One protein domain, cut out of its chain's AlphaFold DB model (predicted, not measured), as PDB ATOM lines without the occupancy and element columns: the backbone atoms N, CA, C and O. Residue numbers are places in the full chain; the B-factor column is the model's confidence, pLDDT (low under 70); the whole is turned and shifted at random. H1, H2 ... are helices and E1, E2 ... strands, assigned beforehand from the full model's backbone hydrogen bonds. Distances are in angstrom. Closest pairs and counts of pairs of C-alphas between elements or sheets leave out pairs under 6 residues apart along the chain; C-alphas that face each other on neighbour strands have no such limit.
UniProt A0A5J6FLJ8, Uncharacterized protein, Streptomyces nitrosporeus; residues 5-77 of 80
ATOM      1  N   TYR A   5      -8.270 -10.410 -31.908       91.81
ATOM      2  CA  TYR A   5      -8.770 -10.349 -30.542       91.81
ATOM      3  C   TYR A   5      -8.892 -11.753 -29.960       91.81
ATOM      4  O   TYR A   5      -9.096 -12.711 -30.698       91.81
ATOM      5  N   LEU A   6      -8.785 -11.878 -28.642       92.62
ATOM      6  CA  LEU A   6      -9.096 -13.105 -27.915       92.62
ATOM      7  C   LEU A   6     -10.271 -12.833 -26.982       92.62
ATOM      8  O   LEU A   6     -10.260 -11.850 -26.241       92.62
ATOM      9  N   ASP A   7     -11.285 -13.683 -27.026       92.00
ATOM     10  CA  ASP A   7     -12.442 -13.552 -26.150       92.00
ATOM     11  C   ASP A   7     -12.299 -14.342 -24.838       92.00
ATOM     12  O   ASP A   7     -11.327 -15.065 -24.607       92.00
ATOM     13  N   ALA A   8     -13.285 -14.197 -23.949       87.88
ATOM     14  CA  ALA A   8     -13.299 -14.869 -22.652       87.88
ATOM     15  C   ALA A   8     -13.440 -16.406 -22.742       87.88
ATOM     16  O   ALA A   8     -13.120 -17.097 -21.774       87.88
ATOM     17  N   SER A   9     -13.912 -16.941 -23.874       88.62
ATOM     18  CA  SER A   9     -13.960 -18.384 -24.162       88.62
ATOM     19  C   SER A   9     -12.617 -18.942 -24.637       88.62
ATOM     20  O   SER A   9     -12.430 -20.158 -24.618       88.62
ATOM     21  N   GLY A  10     -11.669 -18.074 -24.998       88.94
ATOM     22  CA  GLY A  10     -10.380 -18.459 -25.566       88.94
ATOM     23  C   GLY A  10     -10.394 -18.579 -27.090       88.94
ATOM     24  O   GLY A  10      -9.411 -19.061 -27.659       88.94
ATOM     25  N   ASP A  11     -11.460 -18.121 -27.750       91.50
ATOM     26  CA  ASP A  11     -11.530 -18.074 -29.206       91.50
ATOM     27  C   ASP A  11     -10.829 -16.820 -29.734       91.50
ATOM     28  O   ASP A  11     -10.944 -15.716 -29.187       91.50
ATOM     29  N   GLN A  12     -10.070 -17.005 -30.817       92.38
ATOM     30  CA  GLN A  12      -9.376 -15.923 -31.509       92.38
ATOM     31  C   GLN A  12     -10.230 -15.412 -32.664       92.38
ATOM     32  O   GLN A  12     -10.622 -16.180 -33.542       92.38
ATOM     33  N   TRP A  13     -10.471 -14.109 -32.654       92.06
ATOM     34  CA  TRP A  13     -11.215 -13.363 -33.652       92.06
ATOM     35  C   TRP A  13     -10.250 -12.627 -34.570       92.06
ATOM     36  O   TRP A  13      -9.413 -11.869 -34.088       92.06
ATOM     37  N   PHE A  14     -10.389 -12.802 -35.877       91.38
ATOM     38  CA  PHE A  14      -9.530 -12.213 -36.902       91.38
ATOM     39  C   PHE A  14     -10.334 -11.237 -37.755       91.38
ATOM     40  O   PHE A  14     -11.475 -11.535 -38.101       91.38
ATOM     41  N   TRP A  15      -9.761 -10.078 -38.074       90.81
ATOM     42  CA  TRP A  15     -10.382  -9.118 -38.986       90.81
ATOM     43  C   TRP A  15     -10.386  -9.645 -40.423       90.81
ATOM     44  O   TRP A  15      -9.355 -10.065 -40.948       90.81
ATOM     45  N   ASP A  16     -11.541  -9.560 -41.067       88.69
ATOM     46  CA  ASP A  16     -11.741  -9.791 -42.488       88.69
ATOM     47  C   ASP A  16     -12.148  -8.471 -43.151       88.69
ATOM     48  O   ASP A  16     -13.221  -7.916 -42.897       88.69
ATOM     49  N   ALA A  17     -11.259  -7.969 -44.008       85.62
ATOM     50  CA  ALA A  17     -11.452  -6.716 -44.719       85.62
ATOM     51  C   ALA A  17     -12.510  -6.807 -45.831       85.62
ATOM     52  O   ALA A  17     -13.073  -5.779 -46.190       85.62
ATOM     53  N   GLU A  18     -12.783  -7.995 -46.381       85.81
ATOM     54  CA  GLU A  18     -13.762  -8.161 -47.465       85.81
ATOM     55  C   GLU A  18     -15.195  -8.032 -46.948       85.81
ATOM     56  O   GLU A  18     -16.049  -7.438 -47.605       85.81
ATOM     57  N   ASN A  19     -15.444  -8.562 -45.752       85.25
ATOM     58  CA  ASN A  19     -16.758  -8.568 -45.113       85.25
ATOM     59  C   ASN A  19     -16.879  -7.552 -43.963       85.25
ATOM     60  O   ASN A  19     -17.852  -7.605 -43.211       85.25
ATOM     61  N   GLU A  20     -15.885  -6.669 -43.809       87.19
ATOM     62  CA  GLU A  20     -15.804  -5.617 -42.784       87.19
ATOM     63  C   GLU A  20     -16.199  -6.102 -41.372       87.19
ATOM     64  O   GLU A  20     -16.999  -5.480 -40.667       87.19
ATOM     65  N   GLY A  21     -15.645  -7.236 -40.937       90.12
ATOM     66  CA  GLY A  21     -15.978  -7.810 -39.635       90.12
ATOM     67  C   GLY A  21     -14.969  -8.835 -39.136       90.12
ATOM     68  O   GLY A  21     -13.960  -9.101 -39.773       90.12
ATOM     69  N   TYR A  22     -15.243  -9.416 -37.972       91.69
ATOM     70  CA  TYR A  22     -14.361 -10.384 -37.327       91.69
ATOM     71  C   TYR A  22     -14.936 -11.801 -37.385       91.69
ATOM     72  O   TYR A  22     -16.141 -11.989 -37.216       91.69
ATOM     73  N   TYR A  23     -14.076 -12.802 -37.565       91.12
ATOM     74  CA  TYR A  23     -14.442 -14.223 -37.601       91.12
ATOM     75  C   TYR A  23     -13.540 -15.064 -36.684       91.12
ATOM     76  O   TYR A  23     -12.402 -14.687 -36.418       91.12
ATOM     77  N   VAL A  24     -14.034 -16.212 -36.209       90.94
ATOM     78  CA  VAL A  24     -13.249 -17.226 -35.464       90.94
ATOM     79  C   VAL A  24     -12.783 -18.315 -36.433       90.94
ATOM     80  O   VAL A  24     -13.433 -18.480 -37.456       90.94
ATOM     81  N   ASN A  25     -11.699 -19.045 -36.131       70.19
ATOM     82  CA  ASN A  25     -11.035 -20.096 -36.943       70.19
ATOM     83  C   ASN A  25     -11.911 -20.941 -37.910       70.19
ATOM     84  O   ASN A  25     -11.405 -21.339 -38.956       70.19
ATOM     85  N   ASP A  26     -13.196 -21.173 -37.615       67.00
ATOM     86  CA  ASP A  26     -14.126 -21.987 -38.424       67.00
ATOM     87  C   ASP A  26     -15.279 -21.170 -39.068       67.00
ATOM     88  O   ASP A  26     -16.304 -21.705 -39.498       67.00
ATOM     89  N   GLY A  27     -15.170 -19.843 -39.065       57.84
ATOM     90  CA  GLY A  27     -16.268 -18.914 -39.298       57.84
ATOM     91  C   GLY A  27     -16.650 -18.748 -40.766       57.84
ATOM     92  O   GLY A  27     -15.951 -18.099 -41.532       57.84
ATOM     93  N   HIS A  28     -17.841 -19.224 -41.125       65.12
ATOM     94  CA  HIS A  28     -18.527 -18.868 -42.374       65.12
ATOM     95  C   HIS A  28     -19.157 -17.460 -42.356       65.12
ATOM     96  O   HIS A  28     -19.776 -17.058 -43.340       65.12
ATOM     97  N   TYR A  29     -19.050 -16.731 -41.239       73.56
ATOM     98  CA  TYR A  29     -19.711 -15.445 -41.019       73.56
ATOM     99  C   TYR A  29     -18.814 -14.502 -40.223       73.56
ATOM    100  O   TYR A  29     -18.246 -14.899 -39.201       73.56
ATOM    101  N   THR A  30     -18.756 -13.245 -40.654       89.00
ATOM    102  CA  THR A  30     -18.146 -12.160 -39.892       89.00
ATOM    103  C   THR A  30     -19.159 -11.506 -38.959       89.00
ATOM    104  O   THR A  30     -20.369 -11.524 -39.200       89.00
ATOM    105  N   ARG A  31     -18.669 -10.935 -37.859       90.38
ATOM    106  CA  ARG A  31     -19.461 -10.146 -36.914       90.38
ATOM    107  C   ARG A  31     -18.796  -8.803 -36.619       90.38
ATOM    108  O   ARG A  31     -17.568  -8.751 -36.517       90.38
ATOM    109  N   PRO A  32     -19.570  -7.723 -36.428       90.69
ATOM    110  CA  PRO A  32     -19.023  -6.453 -35.966       90.69
ATOM    111  C   PRO A  32     -18.389  -6.576 -34.574       90.69
ATOM    112  O   PRO A  32     -18.884  -7.310 -33.715       90.69
ATOM    113  N   LEU A  33     -17.340  -5.788 -34.319       87.25
ATOM    114  CA  LEU A  33     -16.601  -5.797 -33.048       87.25
ATOM    115  C   LEU A  33     -17.498  -5.529 -31.829       87.25
ATOM    116  O   LEU A  33     -17.351  -6.169 -30.790       87.25
ATOM    117  N   ASP A  34     -18.465  -4.622 -31.967       86.38
ATOM    118  CA  ASP A  34     -19.385  -4.276 -30.881       86.38
ATOM    119  C   ASP A  34     -20.316  -5.433 -30.504       86.38
ATOM    120  O   ASP A  34     -20.658  -5.596 -29.331       86.38
ATOM    121  N   GLU A  35     -20.702  -6.280 -31.462       90.38
ATOM    122  CA  GLU A  35     -21.499  -7.471 -31.159       90.38
ATOM    123  C   GLU A  35     -20.687  -8.511 -30.397       90.38
ATOM    124  O   GLU A  35     -21.201  -9.119 -29.454       90.38
ATOM    125  N   ILE A  36     -19.418  -8.674 -30.768       89.19
ATOM    126  CA  ILE A  36     -18.491  -9.585 -30.099       89.19
ATOM    127  C   ILE A  36     -18.263  -9.111 -28.662       89.19
ATOM    128  O   ILE A  36     -18.479  -9.879 -27.728       89.19
ATOM    129  N   ARG A  37     -17.960  -7.824 -28.450       87.06
ATOM    130  CA  ARG A  37     -17.823  -7.245 -27.101       87.06
ATOM    131  C   ARG A  37     -19.096  -7.378 -26.270       87.06
ATOM    132  O   ARG A  37     -19.037  -7.682 -25.082       87.06
ATOM    133  N   ARG A  38     -20.271  -7.179 -26.874       84.56
ATOM    134  CA  ARG A  38     -21.556  -7.339 -26.174       84.56
ATOM    135  C   ARG A  38     -21.781  -8.781 -25.721       84.56
ATOM    136  O   ARG A  38     -22.357  -8.992 -24.658       84.56
ATOM    137  N   GLN A  39     -21.386  -9.754 -26.537       87.44
ATOM    138  CA  GLN A  39     -21.637 -11.168 -26.271       87.44
ATOM    139  C   GLN A  39     -20.590 -11.789 -25.337       87.44
ATOM    140  O   GLN A  39     -20.957 -12.567 -24.458       87.44
ATOM    141  N   TYR A  40     -19.316 -11.441 -25.512       87.38
ATOM    142  CA  TYR A  40     -18.192 -12.087 -24.831       87.38
ATOM    143  C   TYR A  40     -17.494 -11.187 -23.800       87.38
ATOM    144  O   TYR A  40     -16.659 -11.663 -23.033       87.38
ATOM    145  N   GLY A  41     -17.873  -9.909 -23.723       83.94
ATOM    146  CA  GLY A  41     -17.324  -8.947 -22.774       83.94
ATOM    147  C   GLY A  41     -15.992  -8.333 -23.236       83.94
ATOM    148  O   GLY A  41     -15.779  -8.180 -24.441       83.94
ATOM    149  N   PRO A  42     -15.113  -7.931 -22.294       84.38
ATOM    150  CA  PRO A  42     -13.798  -7.396 -22.630       84.38
ATOM    151  C   PRO A  42     -13.003  -8.399 -23.457       84.38
ATOM    152  O   PRO A  42     -12.835  -9.549 -23.050       84.38
ATOM    153  N   LEU A  43     -12.473  -7.941 -24.584       90.19
ATOM    154  CA  LEU A  43     -11.557  -8.728 -25.398       90.19
ATOM    155  C   LEU A  43     -10.118  -8.506 -24.936       90.19
ATOM    156  O   LEU A  43      -9.801  -7.512 -24.280       90.19
ATOM    157  N   GLN A  44      -9.233  -9.430 -25.290       92.38
ATOM    158  CA  GLN A  44      -7.794  -9.267 -25.146       92.38
ATOM    159  C   GLN A  44      -7.166  -8.974 -26.508       92.38
ATOM    160  O   GLN A  44      -7.610  -9.478 -27.540       92.38
ATOM    161  N   VAL A  45      -6.115  -8.165 -26.506       90.94
ATOM    162  CA  VAL A  45      -5.314  -7.796 -27.676       90.94
ATOM    163  C   VAL A  45      -3.874  -8.236 -27.467       90.94
ATOM    164  O   VAL A  45      -3.437  -8.420 -26.330       90.94
ATOM    165  N   ARG A  46      -3.113  -8.392 -28.552       89.44
ATOM    166  CA  ARG A  46      -1.670  -8.610 -28.432       89.44
ATOM    167  C   ARG A  46      -0.950  -7.306 -28.129       89.44
ATOM    168  O   ARG A  46      -1.131  -6.313 -28.834       89.44
ATOM    169  N   ASP A  47      -0.106  -7.329 -27.106       86.56
ATOM    170  CA  ASP A  47       0.851  -6.263 -26.847       86.56
ATOM    171  C   ASP A  47       2.052  -6.338 -27.812       86.56
ATOM    172  O   ASP A  47       2.169  -7.240 -28.649       86.56
ATOM    173  N   ALA A  48       2.977  -5.384 -27.695       83.44
ATOM    174  CA  ALA A  48       4.186  -5.354 -28.521       83.44
ATOM    175  C   ALA A  48       5.126  -6.556 -28.280       83.44
ATOM    176  O   ALA A  48       5.959  -6.860 -29.131       83.44
ATOM    177  N   ALA A  49       4.998  -7.233 -27.136       87.00
ATOM    178  CA  ALA A  49       5.733  -8.443 -26.777       87.00
ATOM    179  C   ALA A  49       5.023  -9.733 -27.246       87.00
ATOM    180  O   ALA A  49       5.556 -10.829 -27.062       87.00
ATOM    181  N   GLY A  50       3.843  -9.622 -27.866       86.31
ATOM    182  CA  GLY A  50       3.020 -10.745 -28.312       86.31
ATOM    183  C   GLY A  50       2.213 -11.422 -27.199       86.31
ATOM    184  O   GLY A  50       1.667 -12.501 -27.429       86.31
ATOM    185  N   GLN A  51       2.132 -10.820 -26.012       89.50
ATOM    186  CA  GLN A  51       1.307 -11.290 -24.903       89.50
ATOM    187  C   GLN A  51      -0.137 -10.819 -25.069       89.50
ATOM    188  O   GLN A  51      -0.391  -9.705 -25.524       89.50
ATOM    189  N   TRP A  52      -1.090 -11.664 -24.678       89.25
ATOM    190  CA  TRP A  52      -2.494 -11.273 -24.607       89.25
ATOM    191  C   TRP A  52      -2.729 -10.424 -23.361       89.25
ATOM    192  O   TRP A  52      -2.543 -10.889 -22.236       89.25
ATOM    193  N   ILE A  53      -3.130  -9.176 -23.576       88.00
ATOM    194  CA  ILE A  53      -3.469  -8.215 -22.528       88.00
ATOM    195  C   ILE A  53      -4.918  -7.753 -22.703       88.00
ATOM    196  O   ILE A  53      -5.405  -7.738 -23.834       88.00
ATOM    197  N   PRO A  54      -5.624  -7.363 -21.629       86.75
ATOM    198  CA  PRO A  54      -6.948  -6.760 -21.751       86.75
ATOM    199  C   PRO A  54      -6.942  -5.573 -22.723       86.75
ATOM    200  O   PRO A  54      -5.981  -4.802 -22.758       86.75
ATOM    201  N   GLU A  55      -8.006  -5.431 -23.514       84.12
ATOM    202  CA  GLU A  55      -8.152  -4.323 -24.455       84.12
ATOM    203  C   GLU A  55      -8.074  -2.967 -23.719       84.12
ATOM    204  O   GLU A  55      -8.912  -2.679 -22.854       84.12
ATOM    205  N   PRO A  56      -7.090  -2.108 -24.058       72.19
ATOM    206  CA  PRO A  56      -6.965  -0.803 -23.432       72.19
ATOM    207  C   PRO A  56      -8.193   0.062 -23.738       72.19
ATOM    208  O   PRO A  56      -8.629   0.157 -24.883       72.19
ATOM    209  N   GLY A  57      -8.743   0.710 -22.710       68.88
ATOM    210  CA  GLY A  57      -9.904   1.600 -22.820       68.88
ATOM    211  C   GLY A  57     -11.252   0.948 -22.493       68.88
ATOM    212  O   GLY A  57     -12.133   1.638 -21.981       68.88
ATOM    213  N   TYR A  58     -11.412  -0.372 -22.663       66.25
ATOM    214  CA  TYR A  58     -12.641  -1.062 -22.237       66.25
ATOM    215  C   TYR A  58     -12.754  -1.103 -20.703       66.25
ATOM    216  O   TYR A  58     -13.819  -0.856 -20.129       66.25
ATOM    217  N   ASP A  59     -11.635  -1.355 -20.021       64.06
ATOM    218  CA  ASP A  59     -11.581  -1.345 -18.556       64.06
ATOM    219  C   ASP A  59     -11.630   0.069 -17.971       64.06
ATOM    220  O   ASP A  59     -12.224   0.254 -16.913       64.06
ATOM    221  N   GLU A  60     -11.086   1.085 -18.648       66.38
ATOM    222  CA  GLU A  60     -11.175   2.477 -18.181       66.38
ATOM    223  C   GLU A  60     -12.614   2.994 -18.224       66.38
ATOM    224  O   GLU A  60     -13.071   3.616 -17.266       66.38
ATOM    225  N   GLU A  61     -13.368   2.694 -19.284       66.25
ATOM    226  CA  GLU A  61     -14.770   3.096 -19.366       66.25
ATOM    227  C   GLU A  61     -15.618   2.390 -18.296       66.25
ATOM    228  O   GLU A  61     -16.436   3.025 -17.623       66.25
ATOM    229  N   ASN A  62     -15.389   1.094 -18.070       67.69
ATOM    230  CA  ASN A  62     -16.061   0.356 -17.001       67.69
ATOM    231  C   ASN A  62     -15.643   0.831 -15.604       67.69
ATOM    232  O   ASN A  62     -16.492   0.930 -14.716       67.69
ATOM    233  N   LEU A  63     -14.369   1.179 -15.411       71.25
ATOM    234  CA  LEU A  63     -13.853   1.760 -14.176       71.25
ATOM    235  C   LEU A  63     -14.498   3.122 -13.905       71.25
ATOM    236  O   LEU A  63     -14.986   3.346 -12.802       71.25
ATOM    237  N   ILE A  64     -14.576   4.005 -14.903       78.44
ATOM    238  CA  ILE A  64     -15.228   5.316 -14.782       78.44
ATOM    239  C   ILE A  64     -16.719   5.140 -14.487       78.44
ATOM    240  O   ILE A  64     -17.231   5.750 -13.549       78.44
ATOM    241  N   ARG A  65     -17.421   4.267 -15.219       80.00
ATOM    242  CA  ARG A  65     -18.840   3.958 -14.963       80.00
ATOM    243  C   ARG A  65     -19.053   3.419 -13.550       80.00
ATOM    244  O   ARG A  65     -20.026   3.795 -12.894       80.00
ATOM    245  N   ARG A  66     -18.143   2.571 -13.061       79.81
ATOM    246  CA  ARG A  66     -18.165   2.045 -11.693       79.81
ATOM    247  C   ARG A  66     -17.927   3.144 -10.659       79.81
ATOM    248  O   ARG A  66     -18.718   3.241  -9.732       79.81
ATOM    249  N   ILE A  67     -16.910   3.989 -10.836       82.69
ATOM    250  CA  ILE A  67     -16.618   5.121  -9.942       82.69
ATOM    251  C   ILE A  67     -17.816   6.071  -9.882       82.69
ATOM    252  O   ILE A  67     -18.246   6.450  -8.796       82.69
ATOM    253  N   ILE A  68     -18.398   6.419 -11.034       84.25
ATOM    254  CA  ILE A  68     -19.590   7.270 -11.102       84.25
ATOM    255  C   ILE A  68     -20.751   6.613 -10.355       84.25
ATOM    256  O   ILE A  68     -21.395   7.277  -9.549       84.25
ATOM    257  N   ARG A  69     -21.014   5.316 -10.571       85.00
ATOM    258  CA  ARG A  69     -22.072   4.595  -9.849       85.00
ATOM    259  C   ARG A  69     -21.829   4.603  -8.339       85.00
ATOM    260  O   ARG A  69     -22.743   4.945  -7.600       85.00
ATOM    261  N   GLU A  70     -20.623   4.265  -7.891       86.00
ATOM    262  CA  GLU A  70     -20.270   4.234  -6.467       86.00
ATOM    263  C   GLU A  70     -20.406   5.625  -5.821       86.00
ATOM    264  O   GLU A  70     -20.943   5.747  -4.721       86.00
ATOM    265  N   GLU A  71     -19.998   6.695  -6.509       87.31
ATOM    266  CA  GLU A  71     -20.165   8.071  -6.027       87.31
ATOM    267  C   GLU A  71     -21.630   8.533  -6.021       87.31
ATOM    268  O   GLU A  71     -22.059   9.219  -5.088       87.31
ATOM    269  N   LEU A  72     -22.431   8.136  -7.016       87.19
ATOM    270  CA  LEU A  72     -23.870   8.405  -7.031       87.19
ATOM    271  C   LEU A  72     -24.585   7.669  -5.890       87.19
ATOM    272  O   LEU A  72     -25.386   8.279  -5.186       87.19
ATOM    273  N   GLU A  73     -24.258   6.398  -5.650       87.69
ATOM    274  CA  GLU A  73     -24.811   5.615  -4.538       87.69
ATOM    275  C   GLU A  73     -24.419   6.191  -3.170       87.69
ATOM    276  O   GLU A  73     -25.252   6.246  -2.263       87.69
ATOM    277  N   ARG A  74     -23.177   6.679  -3.015       82.50
ATOM    278  CA  ARG A  74     -22.724   7.363  -1.790       82.50
ATOM    279  C   ARG A  74     -23.505   8.645  -1.514       82.50
ATOM    280  O   ARG A  74     -23.811   8.927  -0.358       82.50
ATOM    281  N   ARG A  75     -23.801   9.436  -2.550       81.94
ATOM    282  CA  ARG A  75     -24.436  10.759  -2.408       81.94
ATOM    283  C   ARG A  75     -25.957  10.705  -2.319       81.94
ATOM    284  O   ARG A  75     -26.540  11.513  -1.604       81.94
ATOM    285  N   PHE A  76     -26.591   9.785  -3.039       83.44
ATOM    286  CA  PHE A  76     -28.048   9.743  -3.192       83.44
ATOM    287  C   PHE A  76     -28.698   8.514  -2.542       83.44
ATOM    288  O   PHE A  76     -29.921   8.380  -2.567       83.44
ATOM    289  N   GLY A  77     -27.906   7.641  -1.911       74.94
ATOM    290  CA  GLY A  77     -28.369   6.347  -1.424       74.94
ATOM    291  C   GLY A  77     -28.503   5.332  -2.561       74.94
ATOM    292  O   GLY A  77     -28.392   5.660  -3.742       74.94
TER     293      GLY A  77
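This is residues 5 to 77 of the 80 residues of an uncharacterized protein of Streptomyces nitrosporeus (UniProt A0A5J6FLJ8). A small head of two separate two-strand hairpins, E1-E2 and E3-E4, with short helix H1 between them along the chain, bears one long helix, H2, whose residues 63 to 76 stick out as an arm with Gly 77. The 73 printed residues run E1, E2, H1, E3, E4, H2, a mixed class with both sheets antiparallel. The whole is loose, radius of gyration of the C-alphas 15.8 A, spanning 50 by 28 by 21 A.

E1, residues 12 to 16, begins at C-alpha (-9.376, -15.923, -31.509). E2 is 21 to 24, H1 33 to 40, E3 44 to 46, E4 52 to 54. H2, 58 to 76, is 26.8 A long, ending at (-28.048, 9.743, -3.192).

In hairpin E1-E2, N 14 and O 23 are 2.8 A apart. The closest C-alphas of E2 and H1, Tyr 22 and Leu 33, are 6.7 A apart. In hairpin E3-E4, N 45 and O 53 are 2.8 A apart. H1 and H2 are apart. Every O i to N i+4 pair in H1 and H2 is within hydrogen-bond range.

The farthest C-alphas, Glu 18 and Gly 77, are 50.4 A apart. The printed part has no cut and no long link. Residues 26 to 28 and 57 to 62 have pLDDT under 70.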